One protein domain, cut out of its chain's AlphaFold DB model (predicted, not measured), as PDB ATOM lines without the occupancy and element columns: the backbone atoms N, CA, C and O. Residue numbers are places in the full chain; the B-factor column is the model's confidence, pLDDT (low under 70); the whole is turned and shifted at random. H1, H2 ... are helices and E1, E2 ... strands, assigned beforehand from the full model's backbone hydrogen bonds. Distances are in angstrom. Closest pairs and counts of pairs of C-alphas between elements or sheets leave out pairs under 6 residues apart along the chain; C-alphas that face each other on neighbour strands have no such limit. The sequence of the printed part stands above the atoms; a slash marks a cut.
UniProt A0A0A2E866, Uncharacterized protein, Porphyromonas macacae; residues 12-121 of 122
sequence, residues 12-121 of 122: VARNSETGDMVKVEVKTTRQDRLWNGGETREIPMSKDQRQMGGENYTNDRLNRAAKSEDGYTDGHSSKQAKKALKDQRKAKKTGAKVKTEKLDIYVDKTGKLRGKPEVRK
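AT A GLANCE: This is residues 12 to 121 of the 122 residues of an uncharacterized protein of Porphyromonas macacae (UniProt A0A0A2E866). A narrow, strongly twisted sheet has two long strands side by side, E2 and E3, with the short E1 beside the first part of E2 and the short E4 beside the later part of E3. Two helices, H2 and H3, cover one face of the sheet near the beginnings of E2 and E3, while residues 29 to 46 loop out past the other end of these strands and return to the short H1, off the sheet. The printed part has 110 residues, 59 of them in named elements, with three named helices and four named strands that follow along the chain as E1 E2 H1 H2 H3 E3 E4. The sheet, E1 E2 E3 E4, is mixed, and the class is mixed, helices and strands. The whole is loose, with a radius of gyration of the C-alphas of 16.3 A, and elongated, spanning 50 by 32 by 30 A.

IN THESE COORDINATES: The inner strands are E2, residues 21 to 28, 22.1 A long, and E3, residues 98 to 105, 21.6 A. The edge strands are E1, residues 12 to 14, beginning at C-alpha 12 (18.691, 2.125, 90.036), and E4, residues 118 to 120, ending at C-alpha 120 (5.326, -4.904, 82.577). H3, residues 76 to 93, is the longest helix at 26.0 A and begins at C-alpha 76 (21.294, 5.417, 103.625). H2, residues 54 to 66, measures 18.2 A, and H1, residues 47 to 52, measures 8.5 A.

HOW THE PARTS SIT: E2 and E3 are parallel at 21 degrees, with N 25 and O 101 3.0 A apart, within hydrogen-bond range. With H1, H2 and H3 between them they form a strand-helix-strand unit, two parallel neighbour strands joined through helices. E1 and E2 form a hairpin, antiparallel at 151 degrees, with N 13 and O 22 at 2.9 A. E3 and E4 form another, antiparallel at 120 degrees, with N 120 and O 102 at 2.8 A. H2 and H3 are on the same face, giving two layers, helices over one face of a sheet. H2 runs across the strands at a height over the sheet of 10.1 A; its closest C-alphas to E3 are Glu 55 and Thr 100, 5.7 A. H3 runs slantwise to the strands at a height of 9.6 A; its closest C-alphas to E1 are Ala 84 and Val 12, 6.8 A. H2, with residues 62 to 66 alone, touches H3 at a steep tilt of 49 degrees, opposite ways; the closest C-alphas are Ala 66 and Ser 78, 4.1 A. H1 is not on the sheet; it is close to H2 but not clearly touching, with the C-alphas of Gln 49 and Tyr 57 5.9 A apart. In H1, H2 and H3 every O i to N i+4 pair is within hydrogen-bond range.

THE WHOLE: The two C-alphas farthest apart, those of Gly 37 and Lys 93, are 50.6 A apart. The printed part has no cut. The long links are E2 to H1, 18 residues, and E3 to E4, 12 residues. Mean pLDDT of the printed part is 78.9; it is under 70 at residues 27 to 43, 70 to 75, 107 to 109, 111 and 114.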
ATOM      1  N   VAL A  12      18.118   1.154  90.975       82.69
ATOM      2  CA  VAL A  12      18.691   2.125  90.036       82.69
ATOM      3  C   VAL A  12      20.057   1.616  89.615       82.69
ATOM      4  O   VAL A  12      20.962   1.510  90.439       82.69
ATOM      5  N   ALA A  13      20.204   1.318  88.329       87.44
ATOM      6  CA  ALA A  13      21.448   0.853  87.738       87.44
ATOM      7  C   ALA A  13      21.982   1.900  86.758       87.44
ATOM      8  O   ALA A  13      21.216   2.530  86.027       87.44
ATOM      9  N   ARG A  14      23.304   2.072  86.738       89.69
ATOM     10  CA  ARG A  14      24.014   2.915  85.775       89.69
ATOM     11  C   ARG A  14      25.150   2.114  85.157       89.69
ATOM     12  O   ARG A  14      25.986   1.599  85.892       89.69
ATOM     13  N   ASN A  15      25.210   2.068  83.833       90.44
ATOM     14  CA  ASN A  15      26.377   1.582  83.113       90.44
ATOM     15  C   ASN A  15      27.525   2.593  83.305       90.44
ATOM     16  O   ASN A  15      27.363   3.792  83.064       90.44
ATOM     17  N   SER A  16      28.670   2.130  83.804       86.69
ATOM     18  CA  SER A  16      29.822   2.985  84.108       86.69
ATOM     19  C   SER A  16      30.497   3.559  82.865       86.69
ATOM     20  O   SER A  16      30.998   4.680  82.938       86.69
ATOM     21  N   GLU A  17      30.476   2.823  81.754       86.88
ATOM     22  CA  GLU A  17      31.133   3.169  80.493       86.88
ATOM     23  C   GLU A  17      30.288   4.155  79.688       86.88
ATOM     24  O   GLU A  17      30.758   5.227  79.318       86.88
ATOM     25  N   THR A  18      29.010   3.832  79.474       89.75
ATOM     26  CA  THR A  18      28.120   4.644  78.627       89.75
ATOM     27  C   THR A  18      27.371   5.715  79.410       89.75
ATOM     28  O   THR A  18      26.909   6.709  78.856       89.75
ATOM     29  N   GLY A  19      27.231   5.532  80.724       88.81
ATOM     30  CA  GLY A  19      26.392   6.380  81.559       88.81
ATOM     31  C   GLY A  19      24.895   6.129  81.415       88.81
ATOM     32  O   GLY A  19      24.138   6.838  82.081       88.81
ATOM     33  N   ASP A  20      24.481   5.142  80.613       93.44
ATOM     34  CA  ASP A  20      23.087   4.720  80.492       93.44
ATOM     35  C   ASP A  20      22.542   4.273  81.845       93.44
ATOM     36  O   ASP A  20      23.246   3.671  82.659       93.44
ATOM     37  N   MET A  21      21.272   4.569  82.091       92.50
ATOM     38  CA  MET A  21      20.617   4.293  83.359       92.50
ATOM     39  C   MET A  21      19.282   3.589  83.167       92.50
ATOM     40  O   MET A  21      18.489   3.953  82.297       92.50
ATOM     41  N   VAL A  22      19.004   2.637  84.055       90.62
ATOM     42  CA  VAL A  22      17.693   1.997  84.187       90.62
ATOM     43  C   VAL A  22      17.228   2.149  85.626       90.62
ATOM     44  O   VAL A  22      17.958   1.846  86.572       90.62
ATOM     45  N   LYS A  23      16.001   2.639  85.789       89.00
ATOM     46  CA  LYS A  23      15.288   2.663  87.065       89.00
ATOM     47  C   LYS A  23      14.191   1.614  87.002       89.00
ATOM     48  O   LYS A  23      13.396   1.638  86.064       89.00
ATOM     49  N   VAL A  24      14.156   0.724  87.982       82.75
ATOM     50  CA  VAL A  24      13.214  -0.389  88.020       82.75
ATOM     51  C   VAL A  24      12.359  -0.314  89.273       82.75
ATOM     52  O   VAL A  24      12.873  -0.268  90.392       82.75
ATOM     53  N   GLU A  25      11.052  -0.344  89.056       80.00
ATOM     54  CA  GLU A  25      10.066  -0.722  90.062       80.00
ATOM     55  C   GLU A  25       9.882  -2.240  89.999       80.00
ATOM     56  O   GLU A  25       9.492  -2.776  88.961       80.00
ATOM     57  N   VAL A  26      10.138  -2.933  91.102       75.62
ATOM     58  CA  VAL A  26       9.956  -4.374  91.237       75.62
ATOM     59  C   VAL A  26       8.658  -4.624  91.984       75.62
ATOM     60  O   VAL A  26       8.493  -4.271  93.152       75.62
ATOM     61  N   LYS A  27       7.717  -5.303  91.336       69.56
ATOM     62  CA  LYS A  27       6.578  -5.864  92.052       69.56
ATOM     63  C   LYS A  27       6.873  -7.316  92.367       69.56
ATOM     64  O   LYS A  27       7.104  -8.131  91.475       69.56
ATOM     65  N   THR A  28       6.834  -7.637  93.661       63.97
ATOM     66  CA  THR A  28       6.653  -9.024  94.061       63.97
ATOM     67  C   THR A  28       5.256  -9.388  93.618       63.97
ATOM     68  O   THR A  28       4.247  -8.837  94.063       63.97
ATOM     69  N   THR A  29       5.191 -10.257  92.631       53.81
ATOM     70  CA  THR A  29       3.914 -10.830  92.294       53.81
ATOM     71  C   THR A  29       3.623 -11.859  93.383       53.81
ATOM     72  O   THR A  29       4.374 -12.812  93.555       53.81
ATOM     73  N   ARG A  30       2.493 -11.669  94.073       57.03
ATOM     74  CA  ARG A  30       1.666 -12.727  94.674       57.03
ATOM     75  C   ARG A  30       1.941 -13.036  96.155       57.03
ATOM     76  O   ARG A  30       2.983 -13.548  96.534       57.03
ATOM     77  N   GLN A  31       0.936 -12.787  96.996       50.69
ATOM     78  CA  GLN A  31       0.758 -13.576  98.216       50.69
ATOM     79  C   GLN A  31       0.203 -14.939  97.788       50.69
ATOM     80  O   GLN A  31      -0.813 -14.960  97.092       50.69
ATOM     81  N   ASP A  32       0.799 -16.045  98.237       49.81
ATOM     82  CA  ASP A  32       0.272 -17.409  98.018       49.81
ATOM     83  C   ASP A  32      -1.212 -17.530  98.422       49.81
ATOM     84  O   ASP A  32      -1.965 -18.306  97.850       49.81
ATOM     85  N   ARG A  33      -1.693 -16.701  99.359       50.22
ATOM     86  CA  ARG A  33      -3.108 -16.649  99.766       50.22
ATOM     87  C   ARG A  33      -4.070 -16.201  98.654       50.22
ATOM     88  O   ARG A  33      -5.253 -16.508  98.719       50.22
ATOM     89  N   LEU A  34      -3.600 -15.458  97.652       50.28
ATOM     90  CA  LEU A  34      -4.420 -15.037  96.506       50.28
ATOM     91  C   LEU A  34      -4.513 -16.128  95.421       50.28
ATOM     92  O   LEU A  34      -5.046 -15.863  94.347       50.28
ATOM     93  N   TRP A  35      -3.968 -17.322  95.689       53.00
ATOM     94  CA  TRP A  35      -3.833 -18.427  94.747       53.00
ATOM     95  C   TRP A  35      -4.710 -19.605  95.167       53.00
ATOM     96  O   TRP A  35      -4.358 -20.367  96.061       53.00
ATOM     97  N   ASN A  36      -5.827 -19.798  94.467       47.25
ATOM     98  CA  ASN A  36      -6.526 -21.081  94.437       47.25
ATOM     99  C   ASN A  36      -6.091 -21.823  93.167       47.25
ATOM    100  O   ASN A  36      -6.374 -21.368  92.065       47.25
ATOM    101  N   GLY A  37      -5.397 -22.954  93.304       54.34
ATOM    102  CA  GLY A  37      -5.222 -23.904  92.194       54.34
ATOM    103  C   GLY A  37      -4.177 -23.564  91.121       54.34
ATOM    104  O   GLY A  37      -4.072 -24.303  90.150       54.34
ATOM    105  N   GLY A  38      -3.361 -22.518  91.291       54.19
ATOM    106  CA  GLY A  38      -2.204 -22.253  90.420       54.19
ATOM    107  C   GLY A  38      -2.409 -21.212  89.314       54.19
ATOM    108  O   GLY A  38      -1.467 -20.958  88.564       54.19
ATOM    109  N   GLU A  39      -3.577 -20.571  89.238       54.06
ATOM    110  CA  GLU A  39      -3.797 -19.453  88.317       54.06
ATOM    111  C   GLU A  39      -3.242 -18.137  88.870       54.06
ATOM    112  O   GLU A  39      -3.434 -17.755  90.027       54.06
ATOM    113  N   THR A  40      -2.523 -17.421  88.010       56.06
ATOM    114  CA  THR A  40      -1.854 -16.173  88.358       56.06
ATOM    115  C   THR A  40      -2.837 -15.007  88.312       56.06
ATOM    116  O   THR A  40      -3.338 -14.679  87.238       56.06
ATOM    117  N   ARG A  41      -3.057 -14.303  89.430       56.91
ATOM    118  CA  ARG A  41      -3.751 -13.003  89.414       56.91
ATOM    119  C   ARG A  41      -2.748 -11.851  89.421       56.91
ATOM    120  O   ARG A  41      -1.889 -11.765  90.299       56.91
ATOM    121  N   GLU A  42      -2.861 -10.971  88.433       63.16
ATOM    122  CA  GLU A  42      -2.053  -9.755  88.315       63.16
ATOM    123  C   GLU A  42      -2.337  -8.813  89.499       63.16
ATOM    124  O   GLU A  42      -3.494  -8.521  89.811       63.16
ATOM    125  N   ILE A  43      -1.288  -8.325  90.175       66.81
ATOM    126  CA  ILE A  43      -1.458  -7.283  91.197       66.81
ATOM    127  C   ILE A  43      -1.688  -5.956  90.465       66.81
ATOM    128  O   ILE A  43      -0.828  -5.551  89.671       66.81
ATOM    129  N   PRO A  44      -2.815  -5.263  90.703       71.62
ATOM    130  CA  PRO A  44      -3.106  -4.017  90.016       71.62
ATOM    131  C   PRO A  44      -2.099  -2.932  90.403       71.62
ATOM    132  O   PRO A  44      -1.612  -2.868  91.533       71.62
ATOM    133  N   MET A  45      -1.807  -2.046  89.453       76.69
ATOM    134  CA  MET A  45      -1.035  -0.839  89.730       76.69
ATOM    135  C   MET A  45      -1.767   0.052  90.734       76.69
ATOM    136  O   MET A  45      -3.000   0.160  90.713       76.69
ATOM    137  N   SER A  46      -1.005   0.737  91.591       76.12
ATOM    138  CA  SER A  46      -1.602   1.748  92.462       76.12
ATOM    139  C   SER A  46      -2.240   2.864  91.625       76.12
ATOM    140  O   SER A  46      -1.943   3.034  90.438       76.12
ATOM    141  N   LYS A  47      -3.154   3.632  92.227       80.06
ATOM    142  CA  LYS A  47      -3.770   4.789  91.560       80.06
ATOM    143  C   LYS A  47      -2.699   5.762  91.049       80.06
ATOM    144  O   LYS A  47      -2.733   6.121  89.878       80.06
ATOM    145  N   ASP A  48      -1.715   6.082  91.884       80.88
ATOM    146  CA  ASP A  48      -0.615   6.984  91.535       80.88
ATOM    147  C   ASP A  48       0.223   6.450  90.370       80.88
ATOM    148  O   ASP A  48       0.556   7.205  89.465       80.88
ATOM    149  N   GLN A  49       0.519   5.144  90.340       78.81
ATOM    150  CA  GLN A  49       1.254   4.530  89.227       78.81
ATOM    151  C   GLN A  49       0.507   4.710  87.902       78.81
ATOM    152  O   GLN A  49       1.113   5.122  86.916       78.81
ATOM    153  N   ARG A  50      -0.813   4.483  87.909       82.69
ATOM    154  CA  ARG A  50      -1.674   4.646  86.727       82.69
ATOM    155  C   ARG A  50      -1.803   6.098  86.277       82.69
ATOM    156  O   ARG A  50      -1.867   6.357  85.084       82.69
ATOM    157  N   GLN A  51      -1.887   7.037  87.219       86.56
ATOM    158  CA  GLN A  51      -2.124   8.449  86.906       86.56
ATOM    159  C   GLN A  51      -0.843   9.203  86.539       86.56
ATOM    160  O   GLN A  51      -0.871  10.071  85.674       86.56
ATOM    161  N   MET A  52       0.279   8.889  87.187       85.75
ATOM    162  CA  MET A  52       1.545   9.594  86.971       85.75
ATOM    163  C   MET A  52       2.339   9.015  85.795       85.75
ATOM    164  O   MET A  52       3.116   9.736  85.167       85.75
ATOM    165  N   GLY A  53       2.172   7.720  85.510       86.88
ATOM    166  CA  GLY A  53       3.040   6.974  84.606       86.88
ATOM    167  C   GLY A  53       4.409   6.674  85.225       86.88
ATOM    168  O   GLY A  53       4.822   7.262  86.232       86.88
ATOM    169  N   GLY A  54       5.136   5.738  84.613       86.56
ATOM    170  CA  GLY A  54       6.348   5.159  85.195       86.56
ATOM    171  C   GLY A  54       7.446   6.151  85.537       86.56
ATOM    172  O   GLY A  54       7.950   6.142  86.662       86.56
ATOM    173  N   GLU A  55       7.814   7.024  84.596       89.06
ATOM    174  CA  GLU A  55       8.905   7.980  84.809       89.06
ATOM    175  C   GLU A  55       8.591   8.950  85.954       89.06
ATOM    176  O   GLU A  55       9.428   9.131  86.842       89.06
ATOM    177  N   ASN A  56       7.396   9.546  85.961       89.00
ATOM    178  CA  ASN A  56       7.015  10.521  86.981       89.00
ATOM    179  C   ASN A  56       6.859   9.863  88.348       89.00
ATOM    180  O   ASN A  56       7.391  10.388  89.323       89.00
ATOM    181  N   TYR A  57       6.206   8.698  88.416       87.19
ATOM    182  CA  TYR A  57       6.076   7.941  89.660       87.19
ATOM    183  C   TYR A  57       7.453   7.611  90.252       87.19
ATOM    184  O   TYR A  57       7.737   7.894  91.412       87.19
ATOM    185  N   THR A  58       8.353   7.077  89.430       87.44
ATOM    186  CA  THR A  58       9.705   6.684  89.849       87.44
ATOM    187  C   THR A  58      10.543   7.895  90.281       87.44
ATOM    188  O   THR A  58      11.265   7.840  91.278       87.44
ATOM    189  N   ASN A  59      10.445   9.017  89.561       88.88
ATOM    190  CA  ASN A  59      11.132  10.256  89.934       88.88
ATOM    191  C   ASN A  59      10.583  10.849  91.238       88.88
ATOM    192  O   ASN A  59      11.375  11.317  92.054       88.88
ATOM    193  N   ASP A  60       9.265  10.819  91.455       87.44
ATOM    194  CA  ASP A  60       8.645  11.245  92.716       87.44
ATOM    195  C   ASP A  60       9.222  10.458  93.896       87.44
ATOM    196  O   ASP A  60       9.758  11.048  94.835       87.44
ATOM    197  N   ARG A  61       9.247   9.123  93.796       85.75
ATOM    198  CA  ARG A  61       9.806   8.262  94.847       85.75
ATOM    199  C   ARG A  61      11.284   8.539  95.117       85.75
ATOM    200  O   ARG A  61      11.669   8.636  96.279       85.75
ATOM    201  N   LEU A  62      12.105   8.724  94.078       86.31
ATOM    202  CA  LEU A  62      13.514   9.104  94.251       86.31
ATOM    203  C   LEU A  62      13.675  10.471  94.919       86.31
ATOM    204  O   LEU A  62      14.557  10.638  95.757       86.31
ATOM    205  N   ASN A  63      12.839  11.448  94.570       87.75
ATOM    206  CA  ASN A  63      12.888  12.774  95.181       87.75
ATOM    207  C   ASN A  63      12.482  12.732  96.657       87.75
ATOM    208  O   ASN A  63      13.164  13.338  97.480       87.75
ATOM    209  N   ARG A  64      11.427  11.988  97.001       85.00
ATOM    210  CA  ARG A  64      11.000  11.791  98.395       85.00
ATOM    211  C   ARG A  64      12.084  11.087  99.204       85.00
ATOM    212  O   ARG A  64      12.456  11.575 100.265       85.00
ATOM    213  N   ALA A  65      12.686  10.030  98.656       83.81
ATOM    214  CA  ALA A  65      13.816   9.353  99.289       83.81
ATOM    215  C   ALA A  65      15.010  10.293  99.501       83.81
ATOM    216  O   ALA A  65      15.559  10.369 100.592       83.81
ATOM    217  N   ALA A  66      15.372  11.102  98.504       85.81
ATOM    218  CA  ALA A  66      16.459  12.072  98.630       85.81
ATOM    219  C   ALA A  66      16.221  13.124  99.731       85.81
ATOM    220  O   ALA A  66      17.190  13.662 100.275       85.81
ATOM    221  N   LYS A  67      14.958  13.409 100.062       86.88
ATOM    222  CA  LYS A  67      14.545  14.320 101.137       86.88
ATOM    223  C   LYS A  67      14.297  13.621 102.481       86.88
ATOM    224  O   LYS A  67      13.946  14.302 103.436       86.88
ATOM    225  N   SER A  68      14.493  12.303 102.567       81.88
ATOM    226  CA  SER A  68      14.118  11.485 103.735       81.88
ATOM    227  C   SER A  68      12.606  11.493 104.036       81.88
ATOM    228  O   SER A  68      12.183  11.259 105.162       81.88
ATOM    229  N   GLU A  69      11.775  11.761 103.026       81.44
ATOM    230  CA  GLU A  69      10.303  11.766 103.098       81.44
ATOM    231  C   GLU A  69       9.698  10.408 102.683       81.44
ATOM    232  O   GLU A  69       8.492  10.282 102.459       81.44
ATOM    233  N   ASP A  70      10.541   9.390 102.508       69.75
ATOM    234  CA  ASP A  70      10.162   8.028 102.129       69.75
ATOM    235  C   ASP A  70       9.842   7.135 103.338       69.75
ATOM    236  O   ASP A  70       9.263   6.063 103.158       69.75
ATOM    237  N   GLY A  71      10.154   7.594 104.555       69.25
ATOM    238  CA  GLY A  71       9.901   6.889 105.812       69.25
ATOM    239  C   GLY A  71      11.054   6.001 106.286       69.25
ATOM    240  O   GLY A  71      10.864   5.243 107.234       69.25
ATOM    241  N   TYR A  72      12.228   6.064 105.651       65.06
ATOM    242  CA  TYR A  72      13.437   5.417 106.167       65.06
ATOM    243  C   TYR A  72      14.228   6.380 107.047       65.06
ATOM    244  O   TYR A  72      14.442   7.537 106.694       65.06
ATOM    245  N   THR A  73      14.690   5.885 108.192       65.50
ATOM    246  CA  THR A  73      15.347   6.702 109.222       65.50
ATOM    247  C   THR A  73      16.860   6.493 109.302       65.50
ATOM    248  O   THR A  73      17.538   7.260 109.978       65.50
ATOM    249  N   ASP A  74      17.415   5.508 108.588       68.38
ATOM    250  CA  ASP A  74      18.850   5.179 108.617       68.38
ATOM    251  C   ASP A  74      19.729   6.116 107.757       68.38
ATOM    252  O   ASP A  74      20.958   6.052 107.801       68.38
ATOM    253  N   GLY A  75      19.114   6.994 106.954       64.06
ATOM    254  CA  GLY A  75      19.786   7.975 106.096       64.06
ATOM    255  C   GLY A  75      20.572   7.392 104.911       64.06
ATOM    256  O   GLY A  75      21.112   8.157 104.099       64.06
ATOM    257  N   HIS A  76      20.639   6.065 104.762       73.62
ATOM    258  CA  HIS A  76      21.294   5.417 103.625       73.62
ATOM    259  C   HIS A  76      20.473   5.608 102.343       73.62
ATOM    260  O   HIS A  76      21.050   5.880 101.281       73.62
ATOM    261  N   SER A  77      19.140   5.584 102.453       75.00
ATOM    262  CA  SER A  77      18.220   5.855 101.340       75.00
ATOM    263  C   SER A  77      18.389   7.229 100.740       75.00
ATOM    264  O   SER A  77      18.563   7.352  99.523       75.00
ATOM    265  N   SER A  78      18.488   8.252 101.576       82.44
ATOM    266  CA  SER A  78      18.623   9.625 101.113       82.44
ATOM    267  C   SER A  78      19.947   9.854 100.390       82.44
ATOM    268  O   SER A  78      19.983  10.540  99.366       82.44
ATOM    269  N   LYS A  79      21.049   9.249 100.860       84.50
ATOM    270  CA  LYS A  79      22.359   9.336 100.186       84.50
ATOM    271  C   LYS A  79      22.331   8.665  98.811       84.50
ATOM    272  O   LYS A  79      22.767   9.267  97.826       84.50
ATOM    273  N   GLN A  80      21.795   7.449  98.727       85.44
ATOM    274  CA  GLN A  80      21.707   6.705  97.470       85.44
ATOM    275  C   GLN A  80      20.763   7.386  96.471       85.44
ATOM    276  O   GLN A  80      21.118   7.541  95.302       85.44
ATOM    277  N   ALA A  81      19.615   7.884  96.930       87.44
ATOM    278  CA  ALA A  81      18.660   8.606  96.098       87.44
ATOM    279  C   ALA A  81      19.239   9.925  95.557       87.44
ATOM    280  O   ALA A  81      19.121  10.209  94.364       87.44
ATOM    281  N   LYS A  82      19.958  10.699  96.385       89.69
ATOM    282  CA  LYS A  82      20.682  11.901  95.927       89.69
ATOM    283  C   LYS A  82      21.704  11.563  94.841       89.69
ATOM    284  O   LYS A  82      21.790  12.279  93.839       89.69
ATOM    285  N   LYS A  83      22.455  10.467  95.007       90.69
ATOM    286  CA  LYS A  83      23.403   9.994  93.991       90.69
ATOM    287  C   LYS A  83      22.684   9.597  92.699       90.69
ATOM    288  O   LYS A  83      23.076  10.070  91.639       90.69
ATOM    289  N   ALA A  84      21.607   8.818  92.786       89.75
ATOM    290  CA  ALA A  84      20.801   8.417  91.634       89.75
ATOM    291  C   ALA A  84      20.250   9.624  90.856       89.75
ATOM    292  O   ALA A  84      20.342   9.665  89.631       89.75
ATOM    293  N   LEU A  85      19.744  10.649  91.549       91.56
ATOM    294  CA  LEU A  85      19.269  11.887  90.921       91.56
ATOM    295  C   LEU A  85      20.405  12.677  90.255       91.56
ATOM    296  O   LEU A  85      20.219  13.223  89.165       91.56
ATOM    297  N   LYS A  86      21.588  12.739  90.880       93.69
ATOM    298  CA  LYS A  86      22.779  13.366  90.284       93.69
ATOM    299  C   LYS A  86      23.216  12.626  89.019       93.69
ATOM    300  O   LYS A  86      23.465  13.268  87.999       93.69
ATOM    301  N   ASP A  87      23.257  11.303  89.078       92.69
ATOM    302  CA  ASP A  87      23.616  10.444  87.955       92.69
ATOM    303  C   ASP A  87      22.599  10.581  86.813       92.69
ATOM    304  O   ASP A  87      23.005  10.768  85.669       92.69
ATOM    305  N   GLN A  88      21.296  10.636  87.117       92.62
ATOM    306  CA  GLN A  88      20.241  10.885  86.127       92.62
ATOM    307  C   GLN A  88      20.418  12.240  85.435       92.62
ATOM    308  O   GLN A  88      20.290  12.337  84.216       92.62
ATOM    309  N   ARG A  89      20.725  13.304  86.190       93.81
ATOM    310  CA  ARG A  89      21.004  14.631  85.614       93.81
ATOM    311  C   ARG A  89      22.234  14.594  84.710       93.81
ATOM    312  O   ARG A  89      22.219  15.224  83.659       93.81
ATOM    313  N   LYS A  90      23.282  13.864  85.105       92.25
ATOM    314  CA  LYS A  90      24.485  13.681  84.284       92.25
ATOM    315  C   LYS A  90      24.153  12.936  82.991       92.25
ATOM    316  O   LYS A  90      24.491  13.445  81.935       92.25
ATOM    317  N   ALA A  91      23.444  11.811  83.076       90.94
ATOM    318  CA  ALA A  91      23.035  11.019  81.919       90.94
ATOM    319  C   ALA A  91      22.222  11.853  80.915       90.94
ATOM    320  O   ALA A  91      22.563  11.900  79.739       90.94
ATOM    321  N   LYS A  92      21.227  12.615  81.398       90.69
ATOM    322  CA  LYS A  92      20.436  13.526  80.552       90.69
ATOM    323  C   LYS A  92      21.303  14.601  79.877       90.69
ATOM    324  O   LYS A  92      21.089  14.898  78.710       90.69
ATOM    325  N   LYS A  93      22.299  15.158  80.578       93.38
ATOM    326  CA  LYS A  93      23.231  16.153  80.009       93.38
ATOM    327  C   LYS A  93      24.175  15.571  78.957       93.38
ATOM    328  O   LYS A  93      24.537  16.279  78.029       93.38
ATOM    329  N   THR A  94      24.594  14.317  79.112       91.38
ATOM    330  CA  THR A  94      25.527  13.651  78.188       91.38
ATOM    331  C   THR A  94      24.820  12.929  77.041       91.38
ATOM    332  O   THR A  94      25.481  12.242  76.273       91.38
ATOM    333  N   GLY A  95      23.489  13.025  76.943       91.75
ATOM    334  CA  GLY A  95      22.697  12.294  75.948       91.75
ATOM    335  C   GLY A  95      22.583  10.786  76.209       91.75
ATOM    336  O   GLY A  95      22.104  10.057  75.344       91.75
ATOM    337  N   ALA A  96      22.998  10.307  77.387       93.69
ATOM    338  CA  ALA A  96      22.861   8.903  77.760       93.69
ATOM    339  C   ALA A  96      21.392   8.552  78.032       93.69
ATOM    340  O   ALA A  96      20.601   9.377  78.510       93.69
ATOM    341  N   LYS A  97      21.013   7.307  77.740       93.44
ATOM    342  CA  LYS A  97      19.625   6.850  77.845       93.44
ATOM    343  C   LYS A  97      19.247   6.667  79.308       93.44
ATOM    344  O   LYS A  97      19.955   6.011  80.067       93.44
ATOM    345  N   VAL A  98      18.088   7.193  79.698       90.88
ATOM    346  CA  VAL A  98      17.494   6.962  81.021       90.88
ATOM    347  C   VAL A  98      16.151   6.276  80.830       90.88
ATOM    348  O   VAL A  98      15.193   6.903  80.383       90.88
ATOM    349  N   LYS A  99      16.078   4.988  81.164       92.38
ATOM    350  CA  LYS A  99      14.857   4.185  81.058       92.38
ATOM    351  C   LYS A  99      14.199   3.992  82.415       92.38
ATOM    352  O   LYS A  99      14.862   3.976  83.454       92.38
ATOM    353  N   THR A 100      12.882   3.828  82.381       89.81
ATOM    354  CA  THR A 100      12.086   3.468  83.552       89.81
ATOM    355  C   THR A 100      11.269   2.229  83.228       89.81
ATOM    356  O   THR A 100      10.436   2.254  82.326       89.81
ATOM    357  N   GLU A 101      11.510   1.152  83.959       89.12
ATOM    358  CA  GLU A 101      10.922  -0.162  83.712       89.12
ATOM    359  C   GLU A 101      10.192  -0.657  84.956       89.12
ATOM    360  O   GLU A 101      10.514  -0.286  86.087       89.12
ATOM    361  N   LYS A 102       9.188  -1.500  84.735       82.94
ATOM    362  CA  LYS A 102       8.509  -2.232  85.794       82.94
ATOM    363  C   LYS A 102       8.783  -3.711  85.578       82.94
ATOM    364  O   LYS A 102       8.529  -4.208  84.483       82.94
ATOM    365  N   LEU A 103       9.312  -4.381  86.595       81.19
ATOM    366  CA  LEU A 103       9.565  -5.816  86.562       81.19
ATOM    367  C   LEU A 103       8.649  -6.534  87.542       81.19
ATOM    368  O   LEU A 103       8.610  -6.212  88.732       81.19
ATOM    369  N   ASP A 104       7.972  -7.550  87.034       75.44
ATOM    370  CA  ASP A 104       7.251  -8.515  87.837       75.44
ATOM    371  C   ASP A 104       8.203  -9.686  88.122       75.44
ATOM    372  O   ASP A 104       8.723 -10.342  87.216       75.44
ATOM    373  N   ILE A 105       8.478  -9.911  89.410       73.81
ATOM    374  CA  ILE A 105       9.337 -10.997  89.888       73.81
ATOM    375  C   ILE A 105       8.488 -11.937  90.739       73.81
ATOM    376  O   ILE A 105       7.669 -11.492  91.552       73.81
ATOM    377  N   TYR A 106       8.676 -13.241  90.545       72.94
ATOM    378  CA  TYR A 106       7.992 -14.274  91.310       72.94
ATOM    379  C   TYR A 106       9.003 -15.153  92.040       72.94
ATOM    380  O   TYR A 106       9.937 -15.684  91.435       72.94
ATOM    381  N   VAL A 107       8.794 -15.293  93.346       69.56
ATOM    382  CA  VAL A 107       9.572 -16.156  94.229       69.56
ATOM    383  C   VAL A 107       8.633 -17.237  94.745       69.56
ATOM    384  O   VAL A 107       7.546 -16.930  95.230       69.56
ATOM    385  N   ASP A 108       9.017 -18.499  94.597       67.56
ATOM    386  CA  ASP A 108       8.243 -19.617  95.118       67.56
ATOM    387  C   ASP A 108       8.379 -19.757  96.643       67.56
ATOM    388  O   ASP A 108       9.209 -19.119  97.294       67.56
ATOM    389  N   LYS A 109       7.582 -20.660  97.220       68.25
ATOM    390  CA  LYS A 109       7.599 -20.986  98.654       68.25
ATOM    391  C   LYS A 109       8.957 -21.466  99.195       68.25
ATOM    392  O   LYS A 109       9.122 -21.551 100.405       68.25
ATOM    393  N   THR A 110       9.908 -21.818  98.326       76.25
ATOM    394  CA  THR A 110      11.271 -22.230  98.701       76.25
ATOM    395  C   THR A 110      12.272 -21.076  98.652       76.25
ATOM    396  O   THR A 110      13.452 -21.274  98.935       76.25
ATOM    397  N   GLY A 111      11.820 -19.869  98.300       68.00
ATOM    398  CA  GLY A 111      12.678 -18.698  98.157       68.00
ATOM    399  C   GLY A 111      13.396 -18.624  96.808       68.00
ATOM    400  O   GLY A 111      14.301 -17.804  96.655       68.00
ATOM    401  N   LYS A 112      13.023 -19.451  95.820       75.12
ATOM    402  CA  LYS A 112      13.645 -19.452  94.488       75.12
ATOM    403  C   LYS A 112      12.830 -18.647  93.490       75.12
ATOM    404  O   LYS A 112      11.605 -18.631  93.552       75.12
ATOM    405  N   LEU A 113      13.507 -18.018  92.528       71.88
ATOM    406  CA  LEU A 113      12.823 -17.412  91.389       71.88
ATOM    407  C   LEU A 113      12.081 -18.487  90.604       71.88
ATOM    408  O   LEU A 113      12.673 -19.480  90.177       71.88
ATOM    409  N   ARG A 114      10.792 -18.263  90.375       67.50
ATOM    410  CA  ARG A 114       9.977 -19.133  89.539       67.50
ATOM    411  C   ARG A 114       9.749 -18.450  88.198       67.50
ATOM    412  O   ARG A 114       8.872 -17.604  88.059       67.50
ATOM    413  N   GLY A 115      10.563 -18.843  87.222       73.00
ATOM    414  CA  GLY A 115      10.584 -18.254  85.882       73.00
ATOM    415  C   GLY A 115      11.562 -17.083  85.749       73.00
ATOM    416  O   GLY A 115      12.377 -16.822  86.634       73.00
ATOM    417  N   LYS A 116      11.501 -16.402  84.602       79.62
ATOM    418  CA  LYS A 116      12.289 -15.190  84.330       79.62
ATOM    419  C   LYS A 116      11.489 -13.951  84.756       79.62
ATOM    420  O   LYS A 116      10.271 -13.980  84.616       79.62
ATOM    421  N   PRO A 117      12.138 -12.874  85.238       79.56
ATOM    422  CA  PRO A 117      11.470 -11.591  85.443       79.56
ATOM    423  C   PRO A 117      10.766 -11.111  84.170       79.56
ATOM    424  O   PRO A 117      11.341 -11.191  83.082       79.56
ATOM    425  N   GLU A 118       9.554 -10.585  84.313       80.25
ATOM    426  CA  GLU A 118       8.741 -10.107  83.190       80.25
ATOM    427  C   GLU A 118       8.652  -8.579  83.199       80.25
ATOM    428  O   GLU A 118       8.367  -7.964  84.228       80.25
ATOM    429  N   VAL A 119       8.897  -7.947  82.045       83.12
ATOM    430  CA  VAL A 119       8.733  -6.495  81.887       83.12
ATOM    431  C   VAL A 119       7.255  -6.176  81.710       83.12
ATOM    432  O   VAL A 119       6.617  -6.643  80.768       83.12
ATOM    433  N   ARG A 120       6.725  -5.327  82.586       78.69
ATOM    434  CA  ARG A 120       5.326  -4.904  82.577       78.69
ATOM    435  C   ARG A 120       5.179  -3.486  82.035       78.69
ATOM    436  O   ARG A 120       6.010  -2.613  82.294       78.69
ATOM    437  N   LYS A 121       4.100  -3.252  81.284       81.00
ATOM    438  CA  LYS A 121       3.729  -1.906  80.829       81.00
ATOM    439  C   LYS A 121       3.244  -1.064  82.013       81.00
ATOM    440  O   LYS A 121       2.604  -1.583  82.926       81.00
TER     441      LYS A 121